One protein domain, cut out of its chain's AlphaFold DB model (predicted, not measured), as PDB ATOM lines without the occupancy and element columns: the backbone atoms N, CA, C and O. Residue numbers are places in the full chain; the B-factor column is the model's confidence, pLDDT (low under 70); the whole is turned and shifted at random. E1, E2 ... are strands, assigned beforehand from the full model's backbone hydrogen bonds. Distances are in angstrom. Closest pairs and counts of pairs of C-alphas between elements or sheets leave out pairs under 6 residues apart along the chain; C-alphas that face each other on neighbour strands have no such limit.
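AT A GLANCE: This is residues 22 to 185 of the 318 residues of an uncharacterized protein of Vitrella brassicaformis (strain CCMP3155) (UniProt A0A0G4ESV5). The chain winds in stacked turns, a solenoid of roughly triangular outline whose three walls are rows of parallel strands: E1, E2, E5 and E8 in one, E3, E6, E9, E12, E14 and E16 in another, and E4, E7 and E10 in the third. The bent strands E11, E13 and E15 go round the corner between the first and third walls, the hairpin E17 and E18 ends the stack, and residues 105 to 119 loop out from it. The 164 printed residues hold 18 named strands, E1 to E18 in order, and no named helix. The class is all strand, though under half of the residues are in named elements. The whole is compact, with a radius of gyration of the C-alphas of 15.6 A and spans of 48 by 32 by 25 A.

IN THESE COORDINATES: E1, residues 40 to 42, begins at C-alpha 40 (195.812, 180.962, 285.788). Then come E2, 55 to 57; E3, 61 to 63; E4, 67 to 69; E5, 73 to 75; E6, 79 to 81; E7, 84 to 87; E8, 91 to 93; E9, 97 to 99; and E10, 101 to 104. E11, residues 120 to 128, spans 13.0 A and bends by 120 degrees at residue 123. E12 is 132 to 135. E13, 139 to 147, spans 17.8 A and bends by 97 degrees at residue 143. E14 is 151 to 154. E15, 157 to 166, spans 15.7 A and bends by 120 degrees at residue 162. E16, 169 to 172, E17, 175 to 178, and E18, 181 to 184, follow; C-alpha 184 is at (232.858, 173.804, 271.521).

HOW THE PARTS SIT: Residues 26 to 27 pair antiparallel with residues 40 to 41 of E1. In the branched, twisted sheet, E1 and E2 are parallel, with N 42 and O 56 at 2.9 A. E8, beside residues 126 to 128, and E10, beside 120 to 124, lie on one side of E11, and E13 on the other side; N 127 and O 91 are 2.9 A apart, N 121 and O 102 2.8 A. E17 and E18 are antiparallel, with N 176 and O 183 at 2.8 A. The second sheet runs E3, E6, E9, E12, E14, E16, parallel throughout; N 80 and O 61 are 2.8 A apart. The two sheets form a sandwich, two sheets face to face, their facing parts 8.1 A centre to centre.

THE WHOLE: The farthest C-alphas, of Leu 22 and Ala 180, are 48.9 A apart. The printed part has no cut. The links E1 to E2 and E10 to E11 are long; the others are tight. Mean pLDDT of the printed part is 70.8, and 84 residues are under 70, among them 22 to 36, 107 to 118 and 135 to 167.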
ATOM      1  N   LEU A  22     186.531 164.864 286.121       62.12
ATOM      2  CA  LEU A  22     187.888 165.326 285.867       62.12
ATOM      3  C   LEU A  22     187.988 166.785 286.333       62.12
ATOM      4  O   LEU A  22     187.201 167.611 285.869       62.12
ATOM      5  N   PRO A  23     188.921 167.119 287.242       58.22
ATOM      6  CA  PRO A  23     189.109 168.489 287.691       58.22
ATOM      7  C   PRO A  23     189.469 169.358 286.484       58.22
ATOM      8  O   PRO A  23     190.572 169.277 285.941       58.22
ATOM      9  N   GLY A  24     188.500 170.150 286.026       55.81
ATOM     10  CA  GLY A  24     188.711 171.143 284.987       55.81
ATOM     11  C   GLY A  24     189.687 172.207 285.481       55.81
ATOM     12  O   GLY A  24     189.720 172.534 286.667       55.81
ATOM     13  N   ALA A  25     190.498 172.751 284.577       57.47
ATOM     14  CA  ALA A  25     191.290 173.931 284.890       57.47
ATOM     15  C   ALA A  25     190.338 175.093 285.215       57.47
ATOM     16  O   ALA A  25     189.517 175.474 284.378       57.47
ATOM     17  N   HIS A  26     190.426 175.636 286.427       58.44
ATOM     18  CA  HIS A  26     189.663 176.809 286.828       58.44
ATOM     19  C   HIS A  26     190.514 178.055 286.590       58.44
ATOM     20  O   HIS A  26     191.341 178.438 287.414       58.44
ATOM     21  N   ALA A  27     190.289 178.722 285.461       59.44
ATOM     22  CA  ALA A  27     190.690 180.115 285.351       59.44
ATOM     23  C   ALA A  27     189.786 180.936 286.286       59.44
ATOM     24  O   ALA A  27     188.563 180.852 286.197       59.44
ATOM     25  N   GLU A  28     190.368 181.738 287.180       61.16
ATOM     26  CA  GLU A  28     189.604 182.662 288.043       61.16
ATOM     27  C   GLU A  28     189.033 183.864 287.275       61.16
ATOM     28  O   GLU A  28     188.446 184.775 287.852       61.16
ATOM     29  N   CYS A  29     189.204 183.862 285.959       64.62
ATOM     30  CA  CYS A  29     188.856 184.930 285.053       64.62
ATOM     31  C   CYS A  29     188.197 184.360 283.799       64.62
ATOM     32  O   CYS A  29     188.495 183.253 283.345       64.62
ATOM     33  N   GLU A  30     187.317 185.165 283.219       63.25
ATOM     34  CA  GLU A  30     186.723 184.892 281.921       63.25
ATOM     35  C   GLU A  30     187.794 185.099 280.833       63.25
ATOM     36  O   GLU A  30     188.390 186.182 280.768       63.25
ATOM     37  N   PRO A  31     188.088 184.082 280.001       58.41
ATOM     38  CA  PRO A  31     189.227 184.101 279.075       58.41
ATOM     39  C   PRO A  31     189.124 185.181 277.987       58.41
ATOM     40  O   PRO A  31     190.132 185.522 277.368       58.41
ATOM     41  N   ASP A  32     187.937 185.753 277.786       60.84
ATOM     42  CA  ASP A  32     187.659 186.705 276.710       60.84
ATOM     43  C   ASP A  32     187.942 188.170 277.100       60.84
ATOM     44  O   ASP A  32     187.930 189.056 276.241       60.84
ATOM     45  N   ILE A  33     188.239 188.451 278.377       63.22
ATOM     46  CA  ILE A  33     188.523 189.812 278.856       63.22
ATOM     47  C   ILE A  33     190.034 190.004 279.018       63.22
ATOM     48  O   ILE A  33     190.643 189.654 280.034       63.22
ATOM     49  N   VAL A  34     190.645 190.618 278.002       62.06
ATOM     50  CA  VAL A  34     192.067 190.983 277.997       62.06
ATOM     51  C   VAL A  34     192.403 191.822 279.237       62.06
ATOM     52  O   VAL A  34     191.873 192.915 279.423       62.06
ATOM     53  N   GLY A  35     193.322 191.320 280.066       60.44
ATOM     54  CA  GLY A  35     193.895 192.053 281.200       60.44
ATOM     55  C   GLY A  35     193.273 191.781 282.570       60.44
ATOM     56  O   GLY A  35     193.775 192.332 283.544       60.44
ATOM     57  N   ASN A  36     192.246 190.930 282.678       67.00
ATOM     58  CA  ASN A  36     191.587 190.658 283.966       67.00
ATOM     59  C   ASN A  36     191.943 189.300 284.594       67.00
ATOM     60  O   ASN A  36     191.482 188.974 285.685       67.00
ATOM     61  N   CYS A  37     192.779 188.506 283.925       72.50
ATOM     62  CA  CYS A  37     193.318 187.278 284.493       72.50
ATOM     63  C   CYS A  37     194.490 187.592 285.410       72.50
ATOM     64  O   CYS A  37     195.633 187.678 284.960       72.50
ATOM     65  N   THR A  38     194.203 187.761 286.700       75.50
ATOM     66  CA  THR A  38     195.261 187.935 287.695       75.50
ATOM     67  C   THR A  38     196.054 186.652 287.873       75.50
ATOM     68  O   THR A  38     197.254 186.743 288.035       75.50
ATOM     69  N   ARG A  39     195.465 185.458 287.763       78.31
ATOM     70  CA  ARG A  39     196.211 184.188 287.787       78.31
ATOM     71  C   ARG A  39     195.516 183.097 286.984       78.31
ATOM     72  O   ARG A  39     194.293 183.103 286.843       78.31
ATOM     73  N   LEU A  40     196.305 182.153 286.480       77.75
ATOM     74  CA  LEU A  40     195.812 180.962 285.788       77.75
ATOM     75  C   LEU A  40     196.218 179.730 286.586       77.75
ATOM     76  O   LEU A  40     197.408 179.441 286.711       77.75
ATOM     77  N   VAL A  41     195.227 179.018 287.124       80.19
ATOM     78  CA  VAL A  41     195.438 177.825 287.946       80.19
ATOM     79  C   VAL A  41     194.754 176.627 287.297       80.19
ATOM     80  O   VAL A  41     193.552 176.636 287.043       80.19
ATOM     81  N   ALA A  42     195.518 175.576 287.014       78.81
ATOM     82  CA  ALA A  42     194.992 174.324 286.485       78.81
ATOM     83  C   ALA A  42     195.232 173.171 287.467       78.81
ATOM     84  O   ALA A  42     196.361 172.925 287.891       78.81
ATOM     85  N   GLY A  43     194.170 172.428 287.789       77.25
ATOM     86  CA  GLY A  43     194.214 171.347 288.772       77.25
ATOM     87  C   GLY A  43     194.228 171.862 290.211       77.25
ATOM     88  O   GLY A  43     193.720 172.943 290.496       77.25
ATOM     89  N   ASP A  44     194.786 171.060 291.115       78.12
ATOM     90  CA  ASP A  44     194.766 171.324 292.549       78.12
ATOM     91  C   ASP A  44     196.191 171.549 293.085       78.12
ATOM     92  O   ASP A  44     196.862 170.591 293.484       78.12
ATOM     93  N   PRO A  45     196.711 172.793 293.058       67.44
ATOM     94  CA  PRO A  45     198.041 173.105 293.573       67.44
ATOM     95  C   PRO A  45     198.023 173.134 295.112       67.44
ATOM     96  O   PRO A  45     198.246 174.168 295.738       67.44
ATOM     97  N   GLN A  46     197.762 171.986 295.746       63.78
ATOM     98  CA  GLN A  46     197.618 171.827 297.206       63.78
ATOM     99  C   GLN A  46     198.847 172.276 298.012       63.78
ATOM    100  O   GLN A  46     198.780 172.410 299.231       63.78
ATOM    101  N   SER A  47     199.990 172.490 297.362       64.56
ATOM    102  CA  SER A  47     201.258 172.766 298.026       64.56
ATOM    103  C   SER A  47     201.625 174.248 298.107       64.56
ATOM    104  O   SER A  47     202.604 174.566 298.791       64.56
ATOM    105  N   ARG A  48     200.909 175.173 297.438       72.06
ATOM    106  CA  ARG A  48     201.431 176.543 297.295       72.06
ATOM    107  C   ARG A  48     200.389 177.650 297.159       72.06
ATOM    108  O   ARG A  48     199.369 177.528 296.492       72.06
ATOM    109  N   ARG A  49     200.715 178.799 297.757       81.81
ATOM    110  CA  ARG A  49     200.007 180.064 297.548       81.81
ATOM    111  C   ARG A  49     200.358 180.616 296.164       81.81
ATOM    112  O   ARG A  49     201.484 181.066 295.977       81.81
ATOM    113  N   VAL A  50     199.390 180.599 295.250       83.69
ATOM    114  CA  VAL A  50     199.502 181.213 293.917       83.69
ATOM    115  C   VAL A  50     199.305 182.724 294.029       83.69
ATOM    116  O   VAL A  50     198.282 183.171 294.563       83.69
ATOM    117  N   LEU A  51     200.280 183.495 293.554       85.94
ATOM    118  CA  LEU A  51     200.244 184.957 293.516       85.94
ATOM    119  C   LEU A  51     199.596 185.473 292.227       85.94
ATOM    120  O   LEU A  51     199.531 184.781 291.210       85.94
ATOM    121  N   ASP A  52     199.168 186.733 292.258       85.06
ATOM    122  CA  ASP A  52     198.743 187.434 291.052       85.06
ATOM    123  C   ASP A  52     199.930 187.584 290.085       85.06
ATOM    124  O   ASP A  52     201.006 188.062 290.441       85.06
ATOM    125  N   GLY A  53     199.716 187.175 288.845       83.75
ATOM    126  CA  GLY A  53     200.650 187.175 287.737       83.75
ATOM    127  C   GLY A  53     201.221 185.797 287.418       83.75
ATOM    128  O   GLY A  53     202.026 185.700 286.492       83.75
ATOM    129  N   GLU A  54     200.858 184.756 288.168       87.69
ATOM    130  CA  GLU A  54     201.414 183.408 288.021       87.69
ATOM    131  C   GLU A  54     200.553 182.502 287.125       87.69
ATOM    132  O   GLU A  54     199.322 182.606 287.072       87.69
ATOM    133  N   VAL A  55     201.231 181.587 286.427       88.25
ATOM    134  CA  VAL A  55     200.619 180.458 285.716       88.25
ATOM    135  C   VAL A  55     201.048 179.189 286.438       88.25
ATOM    136  O   VAL A  55     202.226 178.843 286.402       88.25
ATOM    137  N   VAL A  56     200.105 178.512 287.094       88.94
ATOM    138  CA  VAL A  56     200.376 177.328 287.919       88.94
ATOM    139  C   VAL A  56     199.522 176.155 287.456       88.94
ATOM    140  O   VAL A  56     198.298 176.259 287.390       88.94
ATOM    141  N   ALA A  57     200.151 175.018 287.169       86.69
ATOM    142  CA  ALA A  57     199.458 173.782 286.824       86.69
ATOM    143  C   ALA A  57     199.943 172.600 287.674       86.69
ATOM    144  O   ALA A  57     201.138 172.320 287.755       86.69
ATOM    145  N   ALA A  58     199.004 171.842 288.244       85.88
ATOM    146  CA  ALA A  58     199.287 170.580 288.938       85.88
ATOM    147  C   ALA A  58     199.696 169.438 287.982       85.88
ATOM    148  O   ALA A  58     200.062 168.355 288.418       85.88
ATOM    149  N   ALA A  59     199.603 169.661 286.671       87.62
ATOM    150  CA  ALA A  59     200.059 168.746 285.634       87.62
ATOM    151  C   ALA A  59     200.751 169.568 284.537       87.62
ATOM    152  O   ALA A  59     201.719 170.268 284.824       87.62
ATOM    153  N   ASP A  60     200.245 169.532 283.306       87.38
ATOM    154  CA  ASP A  60     200.860 170.217 282.172       87.38
ATOM    155  C   ASP A  60     200.269 171.617 281.934       87.38
ATOM    156  O   ASP A  60     199.064 171.834 282.079       87.38
ATOM    157  N   VAL A  61     201.097 172.536 281.437       87.94
ATOM    158  CA  VAL A  61     200.660 173.771 280.771       87.94
ATOM    159  C   VAL A  61     200.777 173.551 279.267       87.94
ATOM    160  O   VAL A  61     201.878 173.350 278.759       87.94
ATOM    161  N   ARG A  62     199.660 173.584 278.532       88.94
ATOM    162  CA  ARG A  62     199.646 173.411 277.068       88.94
ATOM    163  C   ARG A  62     198.879 174.539 276.392       88.94
ATOM    164  O   ARG A  62     197.748 174.822 276.773       88.94
ATOM    165  N   THR A  63     199.481 175.156 275.383       85.75
ATOM    166  CA  THR A  63     198.845 176.202 274.573       85.75
ATOM    167  C   THR A  63     199.347 176.176 273.132       85.75
ATOM    168  O   THR A  63     200.534 175.971 272.874       85.75
ATOM    169  N   ASP A  64     198.444 176.446 272.191       84.75
ATOM    170  CA  ASP A  64     198.767 176.600 270.766       84.75
ATOM    171  C   ASP A  64     199.394 177.965 270.448       84.75
ATOM    172  O   ASP A  64     199.746 178.253 269.304       84.75
ATOM    173  N   GLN A  65     199.518 178.842 271.446       88.19
ATOM    174  CA  GLN A  65     200.136 180.152 271.291       88.19
ATOM    175  C   GLN A  65     201.243 180.356 272.321       88.19
ATOM    176  O   GLN A  65     202.258 179.662 272.271       88.19
ATOM    177  N   ASN A  66     201.060 181.329 273.214       87.94
ATOM    178  CA  ASN A  66     202.048 181.751 274.188       87.94
ATOM    179  C   ASN A  66     201.595 181.382 275.598       87.94
ATOM    180  O   ASN A  66     200.416 181.518 275.926       87.94
ATOM    181  N   VAL A  67     202.545 181.027 276.454       87.56
ATOM    182  CA  VAL A  67     202.382 181.092 277.907       87.56
ATOM    183  C   VAL A  67     203.018 182.398 278.359       87.56
ATOM    184  O   VAL A  67     204.201 182.617 278.117       87.56
ATOM    185  N   ARG A  68     202.253 183.291 278.992       88.56
ATOM    186  CA  ARG A  68     202.784 184.548 279.538       88.56
ATOM    187  C   ARG A  68     202.369 184.690 280.993       88.56
ATOM    188  O   ARG A  68     201.182 184.817 281.275       88.56
ATOM    189  N   ALA A  69     203.352 184.702 281.883       88.06
ATOM    190  CA  ALA A  69     203.184 184.993 283.298       88.06
ATOM    191  C   ALA A  69     203.900 186.301 283.650       88.06
ATOM    192  O   ALA A  69     205.049 186.524 283.260       88.06
ATOM    193  N   PHE A  70     203.229 187.162 284.416       85.62
ATOM    194  CA  PHE A  70     203.827 188.382 284.957       85.62
ATOM    195  C   PHE A  70     204.807 188.099 286.104       85.62
ATOM    196  O   PHE A  70     205.652 188.936 286.407       85.62
ATOM    197  N   LEU A  71     204.712 186.933 286.742       88.81
ATOM    198  CA  LEU A  71     205.669 186.473 287.742       88.81
ATOM    199  C   LEU A  71     206.277 185.145 287.297       88.81
ATOM    200  O   LEU A  71     207.238 185.149 286.523       88.81
ATOM    201  N   ASP A  72     205.705 184.038 287.765       90.50
ATOM    202  CA  ASP A  72     206.267 182.705 287.604       90.50
ATOM    203  C   ASP A  72     205.391 181.812 286.716       90.50
ATOM    204  O   ASP A  72     204.162 181.920 286.713       90.50
ATOM    205  N   VAL A  73     206.041 180.905 285.986       90.88
ATOM    206  CA  VAL A  73     205.395 179.739 285.366       90.88
ATOM    207  C   VAL A  73     205.812 178.503 286.157       90.88
ATOM    208  O   VAL A  73     207.002 178.185 286.214       90.88
ATOM    209  N   GLU A  74     204.846 177.809 286.756       91.31
ATOM    210  CA  GLU A  74     205.064 176.586 287.528       91.31
ATOM    211  C   GLU A  74     204.179 175.442 287.018       91.31
ATOM    212  O   GLU A  74     202.963 175.583 286.905       91.31
ATOM    213  N   ALA A  75     204.784 174.296 286.707       90.00
ATOM    214  CA  ALA A  75     204.057 173.105 286.272       90.00
ATOM    215  C   ALA A  75     204.658 171.835 286.884       90.00
ATOM    216  O   ALA A  75     205.868 171.622 286.808       90.00
ATOM    217  N   GLU A  76     203.845 170.951 287.468       88.56
ATOM    218  CA  GLU A  76     204.369 169.647 287.907       88.56
ATOM    219  C   GLU A  76     204.706 168.725 286.726       88.56
ATOM    220  O   GLU A  76     205.592 167.885 286.846       88.56
ATOM    221  N   GLY A  77     204.018 168.878 285.596       88.00
ATOM    222  CA  GLY A  77     204.261 168.176 284.338       88.00
ATOM    223  C   GLY A  77     204.964 169.067 283.315       88.00
ATOM    224  O   GLY A  77     205.798 169.893 283.672       88.00
ATOM    225  N   ASP A  78     204.641 168.906 282.037       88.56
ATOM    226  CA  ASP A  78     205.293 169.611 280.930       88.56
ATOM    227  C   ASP A  78     204.769 171.045 280.745       88.56
ATOM    228  O   ASP A  78     203.584 171.322 280.920       88.56
ATOM    229  N   VAL A  79     205.624 171.946 280.258       89.25
ATOM    230  CA  VAL A  79     205.226 173.262 279.734       89.25
ATOM    231  C   VAL A  79     205.427 173.266 278.222       89.25
ATOM    232  O   VAL A  79     206.554 173.232 277.733       89.25
ATOM    233  N   ARG A  80     204.330 173.303 277.464       89.12
ATOM    234  CA  ARG A  80     204.330 173.268 275.999       89.12
ATOM    235  C   ARG A  80     203.599 174.476 275.427       89.12
ATOM    236  O   ARG A  80     202.391 174.620 275.611       89.12
ATOM    237  N   ALA A  81     204.324 175.300 274.684       89.00
ATOM    238  CA  ALA A  81     203.768 176.383 273.884       89.00
ATOM    239  C   ALA A  81     204.187 176.202 272.425       89.00
ATOM    240  O   ALA A  81     205.326 175.835 272.151       89.00
ATOM    241  N   PHE A  82     203.298 176.471 271.471       83.25
ATOM    242  CA  PHE A  82     203.697 176.463 270.059       83.25
ATOM    243  C   PHE A  82     204.616 177.646 269.714       83.25
ATOM    244  O   PHE A  82     205.480 177.530 268.848       83.25
ATOM    245  N   ARG A  83     204.428 178.789 270.391       85.94
ATOM    246  CA  ARG A  83     205.219 180.010 270.197       85.94
ATOM    247  C   ARG A  83     206.113 180.264 271.406       85.94
ATOM    248  O   ARG A  83     207.148 179.618 271.518       85.94
ATOM    249  N   ASP A  84     205.720 181.141 272.324       88.00
ATOM    250  CA  ASP A  84     206.634 181.623 273.362       88.00
ATOM    251  C   ASP A  84     206.191 181.205 274.764       88.00
ATOM    252  O   ASP A  84     205.003 181.235 275.089       88.00
ATOM    253  N   VAL A  85     207.146 180.895 275.636       89.00
ATOM    254  CA  VAL A  85     206.919 180.793 277.083       89.00
ATOM    255  C   VAL A  85     207.680 181.926 277.756       89.00
ATOM    256  O   VAL A  85     208.904 181.961 277.718       89.00
ATOM    257  N   VAL A  86     206.958 182.856 278.375       89.56
ATOM    258  CA  VAL A  86     207.515 184.038 279.039       89.56
ATOM    259  C   VAL A  86     207.120 184.033 280.511       89.56
ATOM    260  O   VAL A  86     205.934 184.082 280.837       89.56
ATOM    261  N   ALA A  87     208.115 184.035 281.391       90.38
ATOM    262  CA  ALA A  87     207.965 184.244 282.825       90.38
ATOM    263  C   ALA A  87     208.856 185.415 283.250       90.38
ATOM    264  O   ALA A  87     210.071 185.347 283.106       90.38
ATOM    265  N   ILE A  88     208.297 186.508 283.771       86.88
ATOM    266  CA  ILE A  88     209.095 187.711 284.093       86.88
ATOM    267  C   ILE A  88     210.044 187.490 285.281       86.88
ATOM    268  O   ILE A  88     211.022 188.226 285.417       86.88
ATOM    269  N   ARG A  89     209.777 186.513 286.152       86.31
ATOM    270  CA  ARG A  89     210.616 186.226 287.319       86.31
ATOM    271  C   ARG A  89     211.271 184.853 287.213       86.31
ATOM    272  O   ARG A  89     212.456 184.808 286.894       86.31
ATOM    273  N   ASN A  90     210.540 183.766 287.452       87.56
ATOM    274  CA  ASN A  90     211.098 182.411 287.431       87.56
ATOM    275  C   ASN A  90     210.245 181.436 286.619       87.56
ATOM    276  O   ASN A  90     209.043 181.615 286.448       87.56
ATOM    277  N   MET A  91     210.868 180.350 286.176       90.62
ATOM    278  CA  MET A  91     210.160 179.209 285.606       90.62
ATOM    279  C   MET A  91     210.618 177.930 286.291       90.62
ATOM    280  O   MET A  91     211.821 177.693 286.425       90.62
ATOM    281  N   SER A  92     209.655 177.119 286.718       90.25
ATOM    282  CA  SER A  92     209.897 175.849 287.391       90.25
ATOM    283  C   SER A  92     208.998 174.764 286.821       90.25
ATOM    284  O   SER A  92     207.778 174.908 286.789       90.25
ATOM    285  N   THR A  93     209.584 173.653 286.396       89.25
ATOM    286  CA  THR A  93     208.809 172.472 286.011       89.25
ATOM    287  C   THR A  93     209.516 171.172 286.388       89.25
ATOM    288  O   THR A  93     210.751 171.115 286.415       89.25
ATOM    289  N   ARG A  94     208.748 170.113 286.699       85.44
ATOM    290  CA  ARG A  94     209.298 168.744 286.813       85.44
ATOM    291  C   ARG A  94     209.198 167.937 285.516       85.44
ATOM    292  O   ARG A  94     209.724 166.830 285.472       85.44
ATOM    293  N   GLY A  95     208.532 168.459 284.491       85.62
ATOM    294  CA  GLY A  95     208.451 167.876 283.158       85.62
ATOM    295  C   GLY A  95     209.415 168.537 282.176       85.62
ATOM    296  O   GLY A  95     210.470 169.053 282.545       85.62
ATOM    297  N   GLU A  96     209.066 168.475 280.899       83.25
ATOM    298  CA  GLU A  96     209.799 169.103 279.804       83.25
ATOM    299  C   GLU A  96     209.269 170.511 279.497       83.25
ATOM    300  O   GLU A  96     208.058 170.739 279.515       83.25
ATOM    301  N   VAL A  97     210.163 171.441 279.134       84.75
ATOM    302  CA  VAL A  97     209.773 172.726 278.524       84.75
ATOM    303  C   VAL A  97     210.027 172.683 277.023       84.75
ATOM    304  O   VAL A  97     211.162 172.485 276.584       84.75
ATOM    305  N   LYS A  98     208.966 172.907 276.244       84.88
ATOM    306  CA  LYS A  98     208.991 173.002 274.783       84.88
ATOM    307  C   LYS A  98     208.310 174.278 274.323       84.88
ATOM    308  O   LYS A  98     207.123 174.480 274.576       84.88
ATOM    309  N   ALA A  99     209.063 175.103 273.611       86.38
ATOM    310  CA  ALA A  99     208.565 176.318 272.991       86.38
ATOM    311  C   ALA A  99     209.359 176.629 271.724       86.38
ATOM    312  O   ALA A  99     210.441 176.079 271.517       86.38
ATOM    313  N   ASN A 100     208.856 177.543 270.899       81.81
ATOM    314  CA  ASN A 100     209.719 178.219 269.944       81.81
ATOM    315  C   ASN A 100     210.736 179.065 270.721       81.81
ATOM    316  O   ASN A 100     211.925 178.822 270.596       81.81
ATOM    317  N   SER A 101     210.278 179.967 271.595       83.38
ATOM    318  CA  SER A 101     211.137 180.807 272.446       83.38
ATOM    319  C   SER A 101     210.808 180.646 273.933       83.38
ATOM    320  O   SER A 101     209.640 180.545 274.310       83.38
ATOM    321  N   ILE A 102     211.826 180.639 274.795       85.88
ATOM    322  CA  ILE A 102     211.676 180.576 276.257       85.88
ATOM    323  C   ILE A 102     212.343 181.811 276.855       85.88
ATOM    324  O   ILE A 102     213.548 181.980 276.735       85.88
ATOM    325  N   THR A 103     211.586 182.667 277.538       86.88
ATOM    326  CA  THR A 103     212.114 183.833 278.257       86.88
ATOM    327  C   THR A 103     211.793 183.735 279.745       86.88
ATOM    328  O   THR A 103     210.629 183.645 280.127       86.88
ATOM    329  N   VAL A 104     212.814 183.784 280.596       86.50
ATOM    330  CA  VAL A 104     212.705 183.792 282.058       86.50
ATOM    331  C   VAL A 104     213.435 185.003 282.620       86.50
ATOM    332  O   VAL A 104     214.614 185.204 282.356       86.50
ATOM    333  N   GLY A 105     212.782 185.806 283.447       84.62
ATOM    334  CA  GLY A 105     213.351 187.047 283.963       84.62
ATOM    335  C   GLY A 105     212.974 188.277 283.136       84.62
ATOM    336  O   GLY A 105     212.482 188.194 282.009       84.62
ATOM    337  N   ARG A 106     213.240 189.460 283.699       79.31
ATOM    338  CA  ARG A 106     213.179 190.711 282.939       79.31
ATOM    339  C   ARG A 106     214.338 190.750 281.959       79.31
ATOM    340  O   ARG A 106     215.493 190.671 282.368       79.31
ATOM    341  N   ARG A 107     214.010 190.935 280.684       69.94
ATOM    342  CA  ARG A 107     214.989 191.253 279.650       69.94
ATOM    343  C   ARG A 107     215.714 192.538 280.044       69.94
ATOM    344  O   ARG A 107     215.063 193.567 280.227       69.94
ATOM    345  N   ASP A 108     217.029 192.470 280.195       64.50
ATOM    346  CA  ASP A 108     217.847 193.671 280.321       64.50
ATOM    347  C   ASP A 108     218.001 194.270 278.917       64.50
ATOM    348  O   ASP A 108     218.568 193.606 278.051       64.50
ATOM    349  N   PRO A 109     217.485 195.480 278.645       60.28
ATOM    350  CA  PRO A 109     217.605 196.098 277.327       60.28
ATOM    351  C   PRO A 109     219.055 196.440 276.947       60.28
ATOM    352  O   PRO A 109     219.313 196.723 275.781       60.28
ATOM    353  N   ASN A 110     219.988 196.436 277.907       58.31
ATOM    354  CA  ASN A 110     221.395 196.784 277.683       58.31
ATOM    355  C   ASN A 110     222.277 195.566 277.405       58.31
ATOM    356  O   ASN A 110     223.351 195.700 276.821       58.31
ATOM    357  N   VAL A 111     221.841 194.376 277.816       58.00
ATOM    358  CA  VAL A 111     222.449 193.135 277.344       58.00
ATOM    359  C   VAL A 111     221.888 192.966 275.942       58.00
ATOM    360  O   VAL A 111     220.676 192.860 275.798       58.00
ATOM    361  N   GLY A 112     222.737 193.015 274.910       51.97
ATOM    362  CA  GLY A 112     222.368 192.976 273.480       51.97
ATOM    363  C   GLY A 112     221.649 191.700 273.016       51.97
ATOM    364  O   GLY A 112     221.724 191.328 271.848       51.97
ATOM    365  N   ASP A 113     220.971 191.020 273.930       56.03
ATOM    366  CA  ASP A 113     220.124 189.877 273.730       56.03
ATOM    367  C   ASP A 113     218.862 190.305 272.986       56.03
ATOM    368  O   ASP A 113     217.791 190.612 273.532       56.03
ATOM    369  N   THR A 114     219.008 190.323 271.669       51.03
ATOM    370  CA  THR A 114     217.912 190.507 270.736       51.03
ATOM    371  C   THR A 114     216.966 189.319 270.718       51.03
ATOM    372  O   THR A 114     216.049 189.400 269.922       51.03
ATOM    373  N   GLY A 115     217.032 188.342 271.655       53.06
ATOM    374  CA  GLY A 115     215.907 187.471 272.062       53.06
ATOM    375  C   GLY A 115     214.962 187.168 270.910       53.06
ATOM    376  O   GLY A 115     213.784 187.532 270.942       53.06
ATOM    377  N   GLY A 116     215.571 186.681 269.829       57.25
ATOM    378  CA  GLY A 116     214.879 186.400 268.594       57.25
ATOM    379  C   GLY A 116     213.977 185.201 268.810       57.25
ATOM    380  O   GLY A 116     214.141 184.439 269.772       57.25
ATOM    381  N   ASP A 117     213.030 185.031 267.897       62.41
ATOM    382  CA  ASP A 117     212.244 183.808 267.820       62.41
ATOM    383  C   ASP A 117     213.190 182.605 267.864       62.41
ATOM    384  O   ASP A 117     214.180 182.548 267.127       62.41
ATOM    385  N   GLY A 118     212.897 181.665 268.759       60.78
ATOM    386  CA  GLY A 118     213.714 180.475 268.924       60.78
ATOM    387  C   GLY A 118     214.640 180.452 270.157       60.78
ATOM    388  O   GLY A 118     215.115 179.385 270.537       60.78
ATOM    389  N   ASN A 119     214.952 181.592 270.777       73.62
ATOM    390  CA  ASN A 119     215.998 181.628 271.809       73.62
ATOM    391  C   ASN A 119     215.524 181.137 273.189       73.62
ATOM    392  O   ASN A 119     214.345 181.220 273.530       73.62
ATOM    393  N   ILE A 120     216.470 180.696 274.024       74.88
ATOM    394  CA  ILE A 120     216.264 180.542 275.475       74.88
ATOM    395  C   ILE A 120     216.979 181.697 276.169       74.88
ATOM    396  O   ILE A 120     218.202 181.733 276.192       74.88
ATOM    397  N   VAL A 121     216.234 182.635 276.742       76.12
ATOM    398  CA  VAL A 121     216.764 183.801 277.456       76.12
ATOM    399  C   VAL A 121     216.342 183.722 278.913       76.12
ATOM    400  O   VAL A 121     215.178 183.930 279.224       76.12
ATOM    401  N   ALA A 122     217.255 183.436 279.832       73.12
ATOM    402  CA  ALA A 122     216.954 183.312 281.254       73.12
ATOM    403  C   ALA A 122     217.789 184.290 282.096       73.12
ATOM    404  O   ALA A 122     218.838 183.939 282.621       73.12
ATOM    405  N   ALA A 123     217.315 185.527 282.246       68.50
ATOM    406  CA  ALA A 123     217.835 186.493 283.221       68.50
ATOM    407  C   ALA A 123     217.415 186.154 284.669       68.50
ATOM    408  O   ALA A 123     218.089 186.544 285.626       68.50
ATOM    409  N   GLY A 124     216.294 185.444 284.822       63.34
ATOM    410  CA  GLY A 124     215.825 184.846 286.073       63.34
ATOM    411  C   GLY A 124     216.244 183.380 286.215       63.34
ATOM    412  O   GLY A 124     217.025 182.869 285.413       63.34
ATOM    413  N   SER A 125     215.723 182.686 287.229       74.56
ATOM    414  CA  SER A 125     216.023 181.263 287.424       74.56
ATOM    415  C   SER A 125     215.103 180.389 286.566       74.56
ATOM    416  O   SER A 125     213.887 180.369 286.772       74.56
ATOM    417  N   LEU A 126     215.692 179.631 285.635       78.62
ATOM    418  CA  LEU A 126     215.032 178.550 284.895       78.62
ATOM    419  C   LEU A 126     215.427 177.209 285.523       78.62
ATOM    420  O   LEU A 126     216.584 176.791 285.433       78.62
ATOM    421  N   THR A 127     214.468 176.554 286.179       79.38
ATOM    422  CA  THR A 127     214.666 175.248 286.820       79.38
ATOM    423  C   THR A 127     213.811 174.194 286.138       79.38
ATOM    424  O   THR A 127     212.584 174.283 286.139       79.38
ATOM    425  N   VAL A 128     214.457 173.170 285.583       77.25
ATOM    426  CA  VAL A 128     213.767 172.043 284.946       77.25
ATOM    427  C   VAL A 128     214.297 170.749 285.538       77.25
ATOM    428  O   VAL A 128     215.470 170.414 285.388       77.25
ATOM    429  N   SER A 129     213.427 170.043 286.254       73.38
ATOM    430  CA  SER A 129     213.761 168.780 286.934       73.38
ATOM    431  C   SER A 129     213.307 167.548 286.144       73.38
ATOM    432  O   SER A 129     213.408 166.428 286.637       73.38
ATOM    433  N   GLY A 130     212.721 167.764 284.963       66.94
ATOM    434  CA  GLY A 130     212.252 166.705 284.076       66.94
ATOM    435  C   GLY A 130     213.308 166.254 283.089       66.94
ATOM    436  O   GLY A 130     214.494 166.370 283.347       66.94
ATOM    437  N   ARG A 131     212.883 165.720 281.942       69.31
ATOM    438  CA  ARG A 131     213.800 165.075 280.987       69.31
ATOM    439  C   ARG A 131     214.546 166.037 280.077       69.31
ATOM    440  O   ARG A 131     215.670 165.720 279.699       69.31
ATOM    441  N   SER A 132     213.943 167.157 279.681       74.00
ATOM    442  CA  SER A 132     214.562 168.030 278.681       74.00
ATOM    443  C   SER A 132     214.081 169.476 278.696       74.00
ATOM    444  O   SER A 132     212.962 169.786 279.103       74.00
ATOM    445  N   ILE A 133     214.948 170.360 278.202       70.62
ATOM    446  CA  ILE A 133     214.597 171.710 277.749       70.62
ATOM    447  C   ILE A 133     214.941 171.783 276.267       70.62
ATOM    448  O   ILE A 133     216.064 171.437 275.893       70.62
ATOM    449  N   SER A 134     213.998 172.228 275.441       73.19
ATOM    450  CA  SER A 134     214.243 172.439 274.017       73.19
ATOM    451  C   SER A 134     213.547 173.699 273.516       73.19
ATOM    452  O   SER A 134     212.344 173.885 273.710       73.19
ATOM    453  N   ALA A 135     214.331 174.537 272.840       68.25
ATOM    454  CA  ALA A 135     213.857 175.622 271.996       68.25
ATOM    455  C   ALA A 135     214.431 175.444 270.585       68.25
ATOM    456  O   ALA A 135     215.463 174.791 270.404       68.25
ATOM    457  N   ILE A 136     213.738 175.974 269.579       62.47
ATOM    458  CA  ILE A 136     214.053 175.714 268.162       62.47
ATOM    459  C   ILE A 136     215.109 176.691 267.613       62.47
ATOM    460  O   ILE A 136     215.667 176.468 266.540       62.47
ATOM    461  N   GLY A 137     215.413 177.770 268.329       59.03
ATOM    462  CA  GLY A 137     216.329 178.805 267.859       59.03
ATOM    463  C   GLY A 137     217.787 178.571 268.152       59.03
ATOM    464  O   GLY A 137     218.186 177.581 268.754       59.03
ATOM    465  N   ALA A 138     218.545 179.552 267.663       56.34
ATOM    466  CA  ALA A 138     219.978 179.494 267.446       56.34
ATOM    467  C   ALA A 138     220.820 179.927 268.653       56.34
ATOM    468  O   ALA A 138     222.032 179.760 268.612       56.34
ATOM    469  N   ASN A 139     220.241 180.550 269.684       62.53
ATOM    470  CA  ASN A 139     221.030 181.054 270.806       62.53
ATOM    471  C   ASN A 139     220.330 180.836 272.145       62.53
ATOM    472  O   ASN A 139     219.118 181.009 272.288       62.53
ATOM    473  N   THR A 140     221.125 180.504 273.151       64.75
ATOM    474  CA  THR A 140     220.699 180.417 274.541       64.75
ATOM    475  C   THR A 140     221.545 181.359 275.387       64.75
ATOM    476  O   THR A 140     222.762 181.235 275.424       64.75
ATOM    477  N   PHE A 141     220.909 182.278 276.103       63.47
ATOM    478  CA  PHE A 141     221.539 183.173 277.065       63.47
ATOM    479  C   PHE A 141     220.936 182.918 278.440       63.47
ATOM    480  O   PHE A 141     219.745 183.137 278.647       63.47
ATOM    481  N   VAL A 142     221.719 182.441 279.404       64.50
ATOM    482  CA  VAL A 142     221.187 182.085 280.727       64.50
ATOM    483  C   VAL A 142     222.074 182.617 281.838       64.50
ATOM    484  O   VAL A 142     223.236 182.262 281.954       64.50
ATOM    485  N   ARG A 143     221.529 183.434 282.734       57.59
ATOM    486  CA  ARG A 143     222.243 183.850 283.941       57.59
ATOM    487  C   ARG A 143     222.469 182.662 284.875       57.59
ATOM    488  O   ARG A 143     223.590 182.449 285.319       57.59
ATOM    489  N   GLN A 144     221.420 181.883 285.140       53.22
ATOM    490  CA  GLN A 144     221.498 180.691 285.980       53.22
ATOM    491  C   GLN A 144     220.619 179.562 285.432       53.22
ATOM    492  O   GLN A 144     219.390 179.655 285.464       53.22
ATOM    493  N   LEU A 145     221.257 178.492 284.948       64.62
ATOM    494  CA  LEU A 145     220.578 177.294 284.451       64.62
ATOM    495  C   LEU A 145     220.761 176.171 285.464       64.62
ATOM    496  O   LEU A 145     221.893 175.811 285.789       64.62
ATOM    497  N   ARG A 146     219.658 175.604 285.958       63.66
ATOM    498  CA  ARG A 146     219.696 174.408 286.803       63.66
ATOM    499  C   ARG A 146     218.786 173.346 286.216       63.66
ATOM    500  O   ARG A 146     217.563 173.462 286.292       63.66
ATOM    501  N   THR A 147     219.387 172.297 285.668       60.66
ATOM    502  CA  THR A 147     218.669 171.075 285.329       60.66
ATOM    503  C   THR A 147     219.108 169.937 286.238       60.66
ATOM    504  O   THR A 147     220.298 169.693 286.421       60.66
ATOM    505  N   ALA A 148     218.150 169.243 286.846       54.59
ATOM    506  CA  ALA A 148     218.410 168.060 287.662       54.59
ATOM    507  C   ALA A 148     217.761 166.863 286.964       54.59
ATOM    508  O   ALA A 148     216.540 166.816 286.876       54.59
ATOM    509  N   GLY A 149     218.564 165.940 286.425       44.91
ATOM    510  CA  GLY A 149     218.058 164.800 285.646       44.91
ATOM    511  C   GLY A 149     217.505 165.151 284.255       44.91
ATOM    512  O   GLY A 149     216.769 164.351 283.681       44.91
ATOM    513  N   ALA A 150     217.834 166.340 283.724       58.22
ATOM    514  CA  ALA A 150     217.398 166.788 282.399       58.22
ATOM    515  C   ALA A 150     218.559 166.935 281.416       58.22
ATOM    516  O   ALA A 150     219.622 167.467 281.761       58.22
ATOM    517  N   THR A 151     218.295 166.577 280.162       59.03
ATOM    518  CA  THR A 151     219.105 166.939 279.001       59.03
ATOM    519  C   THR A 151     218.798 168.372 278.574       59.03
ATOM    520  O   THR A 151     217.655 168.714 278.261       59.03
ATOM    521  N   PHE A 152     219.815 169.223 278.502       63.28
ATOM    522  CA  PHE A 152     219.678 170.515 277.834       63.28
ATOM    523  C   PHE A 152     220.023 170.350 276.349       63.28
ATOM    524  O   PHE A 152     221.130 169.913 276.033       63.28
ATOM    525  N   GLY A 153     219.082 170.671 275.455       55.62
ATOM    526  CA  GLY A 153     219.268 170.593 274.007       55.62
ATOM    527  C   GLY A 153     218.994 171.934 273.337       55.62
ATOM    528  O   GLY A 153     217.835 172.329 273.202       55.62
ATOM    529  N   GLY A 154     220.055 172.608 272.894       56.75
ATOM    530  CA  GLY A 154     219.981 173.861 272.140       56.75
ATOM    531  C   GLY A 154     220.670 173.738 270.783       56.75
ATOM    532  O   GLY A 154     221.702 173.070 270.651       56.75
ATOM    533  N   ILE A 155     220.101 174.371 269.759       50.16
ATOM    534  CA  ILE A 155     220.783 174.564 268.480       50.16
ATOM    535  C   ILE A 155     221.516 175.909 268.583       50.16
ATOM    536  O   ILE A 155     220.884 176.924 268.815       50.16
ATOM    537  N   GLY A 156     222.845 175.909 268.452       57.19
ATOM    538  CA  GLY A 156     223.701 177.107 268.489       57.19
ATOM    539  C   GLY A 156     224.275 177.474 269.867       57.19
ATOM    540  O   GLY A 156     224.460 176.583 270.693       57.19
ATOM    541  N   ASP A 157     224.681 178.732 270.074       53.78
ATOM    542  CA  ASP A 157     225.590 179.104 271.174       53.78
ATOM    543  C   ASP A 157     224.845 179.220 272.527       53.78
ATOM    544  O   ASP A 157     223.763 179.800 272.607       53.78
ATOM    545  N   VAL A 158     225.423 178.687 273.610       61.91
ATOM    546  CA  VAL A 158     224.948 178.797 275.000       61.91
ATOM    547  C   VAL A 158     225.870 179.740 275.769       61.91
ATOM    548  O   VAL A 158     226.967 179.353 276.144       61.91
ATOM    549  N   ASN A 159     225.435 180.963 276.044       59.41
ATOM    550  CA  ASN A 159     226.162 181.926 276.865       59.41
ATOM    551  C   ASN A 159     225.586 181.973 278.278       59.41
ATOM    552  O   ASN A 159     224.413 182.309 278.460       59.41
ATOM    553  N   ALA A 160     226.410 181.687 279.285       62.62
ATOM    554  CA  ALA A 160     226.002 181.726 280.675       62.62
ATOM    555  C   ALA A 160     226.745 182.762 281.516       62.62
ATOM    556  O   ALA A 160     227.974 182.766 281.597       62.62
ATOM    557  N   GLY A 161     225.963 183.635 282.158       50.03
ATOM    558  CA  GLY A 161     226.476 184.770 282.924       50.03
ATOM    559  C   GLY A 161     227.083 184.386 284.273       50.03
ATOM    560  O   GLY A 161     228.118 184.943 284.635       50.03
ATOM    561  N   ASP A 162     226.468 183.443 284.993       64.31
ATOM    562  CA  ASP A 162     226.948 182.976 286.299       64.31
ATOM    563  C   ASP A 162     227.209 181.459 286.271       64.31
ATOM    564  O   ASP A 162     228.327 181.041 285.976       64.31
ATOM    565  N   ASP A 163     226.178 180.635 286.504       56.53
ATOM    566  CA  ASP A 163     226.314 179.182 286.672       56.53
ATOM    567  C   ASP A 163     225.458 178.375 285.684       56.53
ATOM    568  O   ASP A 163     224.275 178.667 285.465       56.53
ATOM    569  N   VAL A 164     226.026 177.273 285.184       61.41
ATOM    570  CA  VAL A 164     225.313 176.234 284.425       61.41
ATOM    571  C   VAL A 164     225.473 174.903 285.142       61.41
ATOM    572  O   VAL A 164     226.559 174.327 285.169       61.41
ATOM    573  N   PHE A 165     224.377 174.396 285.697       58.62
ATOM    574  CA  PHE A 165     224.303 173.055 286.263       58.62
ATOM    575  C   PHE A 165     223.417 172.197 285.369       58.62
ATOM    576  O   PHE A 165     222.212 172.442 285.278       58.62
ATOM    577  N   VAL A 166     224.015 171.197 284.721       65.19
ATOM    578  CA  VAL A 166     223.298 170.230 283.886       65.19
ATOM    579  C   VAL A 166     223.446 168.847 284.500       65.19
ATOM    580  O   VAL A 166     224.564 168.362 284.653       65.19
ATOM    581  N   GLY A 167     222.323 168.250 284.896       51.72
ATOM    582  CA  GLY A 167     222.311 167.021 285.689       51.72
ATOM    583  C   GLY A 167     222.742 165.764 284.929       51.72
ATOM    584  O   GLY A 167     223.503 164.976 285.480       51.72
ATOM    585  N   ASP A 168     222.284 165.598 283.683       70.62
ATOM    586  CA  ASP A 168     222.531 164.374 282.904       70.62
ATOM    587  C   ASP A 168     223.450 164.613 281.701       70.62
ATOM    588  O   ASP A 168     224.527 164.027 281.600       70.62
ATOM    589  N   SER A 169     223.020 165.445 280.748       62.34
ATOM    590  CA  SER A 169     223.751 165.677 279.497       62.34
ATOM    591  C   SER A 169     223.504 167.077 278.946       62.34
ATOM    592  O   SER A 169     222.371 167.558 278.890       62.34
ATOM    593  N   LEU A 170     224.585 167.730 278.522       65.38
ATOM    594  CA  LEU A 170     224.555 168.997 277.803       65.38
ATOM    595  C   LEU A 170     224.814 168.705 276.322       65.38
ATOM    596  O   LEU A 170     225.912 168.283 275.970       65.38
ATOM    597  N   PHE A 171     223.808 168.905 275.470       60.66
ATOM    598  CA  PHE A 171     223.946 168.781 274.021       60.66
ATOM    599  C   PHE A 171     223.796 170.159 273.377       60.66
ATOM    600  O   PHE A 171     222.710 170.742 273.358       60.66
ATOM    601  N   VAL A 172     224.904 170.685 272.860       61.25
ATOM    602  CA  VAL A 172     224.980 172.018 272.256       61.25
ATOM    603  C   VAL A 172     225.606 171.862 270.883       61.25
ATOM    604  O   VAL A 172     226.765 171.493 270.786       61.25
ATOM    605  N   ARG A 173     224.854 172.161 269.818       47.38
ATOM    606  CA  ARG A 173     225.353 172.117 268.425       47.38
ATOM    607  C   ARG A 173     226.155 173.369 268.019       47.38
ATOM    608  O   ARG A 173     226.217 173.718 266.843       47.38
ATOM    609  N   GLY A 174     226.714 174.071 268.999       55.91
ATOM    610  CA  GLY A 174     227.417 175.351 268.879       55.91
ATOM    611  C   GLY A 174     228.459 175.499 269.992       55.91
ATOM    612  O   GLY A 174     229.028 174.505 270.444       55.91
ATOM    613  N   ARG A 175     228.709 176.728 270.450       52.72
ATOM    614  CA  ARG A 175     229.633 177.023 271.558       52.72
ATOM    615  C   ARG A 175     228.884 177.209 272.866       52.72
ATOM    616  O   ARG A 175     227.974 178.020 272.934       52.72
ATOM    617  N   ALA A 176     229.292 176.528 273.928       54.44
ATOM    618  CA  ALA A 176     228.854 176.820 275.286       54.44
ATOM    619  C   ALA A 176     229.927 177.645 276.004       54.44
ATOM    620  O   ALA A 176     230.984 177.126 276.342       54.44
ATOM    621  N   ILE A 177     229.655 178.923 276.231       56.47
ATOM    622  CA  ILE A 177     230.529 179.882 276.897       56.47
ATOM    623  C   ILE A 177     229.942 180.157 278.284       56.47
ATOM    624  O   ILE A 177     228.872 180.738 278.425       56.47
ATOM    625  N   SER A 178     230.644 179.747 279.328       55.66
ATOM    626  CA  SER A 178     230.440 180.221 280.696       55.66
ATOM    627  C   SER A 178     231.609 181.134 281.057       55.66
ATOM    628  O   SER A 178     232.717 180.934 280.560       55.66
ATOM    629  N   ARG A 179     231.414 182.083 281.986       50.91
ATOM    630  CA  ARG A 179     232.521 182.867 282.574       50.91
ATOM    631  C   ARG A 179     233.729 182.013 282.995       50.91
ATOM    632  O   ARG A 179     234.833 182.541 283.057       50.91
ATOM    633  N   ALA A 180     233.518 180.732 283.310       41.09
ATOM    634  CA  ALA A 180     234.558 179.816 283.768       41.09
ATOM    635  C   ALA A 180     235.120 178.859 282.695       41.09
ATOM    636  O   ALA A 180     236.198 178.309 282.917       41.09
ATOM    637  N   PHE A 181     234.429 178.611 281.574       41.88
ATOM    638  CA  PHE A 181     234.896 177.679 280.535       41.88
ATOM    639  C   PHE A 181     234.145 177.843 279.206       41.88
ATOM    640  O   PHE A 181     232.959 178.164 279.190       41.88
ATOM    641  N   GLU A 182     234.819 177.538 278.097       40.94
ATOM    642  CA  GLU A 182     234.223 177.402 276.764       40.94
ATOM    643  C   GLU A 182     234.270 175.923 276.337       40.94
ATOM    644  O   GLU A 182     235.327 175.294 276.370       40.94
ATOM    645  N   LEU A 183     233.124 175.350 275.967       43.31
ATOM    646  CA  LEU A 183     233.002 174.030 275.345       43.31
ATOM    647  C   LEU A 183     232.498 174.228 273.916       43.31
ATOM    648  O   LEU A 183     231.428 174.790 273.710       43.31
ATOM    649  N   SER A 184     233.249 173.756 272.930       42.06
ATOM    650  CA  SER A 184     232.858 173.804 271.521       42.06
ATOM    651  C   SER A 184     232.672 172.383 271.001       42.06
ATOM    652  O   SER A 184     233.579 171.561 271.137       42.06
ATOM    653  N   ASP A 185     231.525 172.103 270.374       42.72
ATOM    654  CA  ASP A 185     231.219 170.838 269.676       42.72
ATOM    655  C   ASP A 185     231.949 170.746 268.318       42.72
ATOM    656  O   ASP A 185     231.405 170.364 267.281       42.72
TER     657      ASP A 185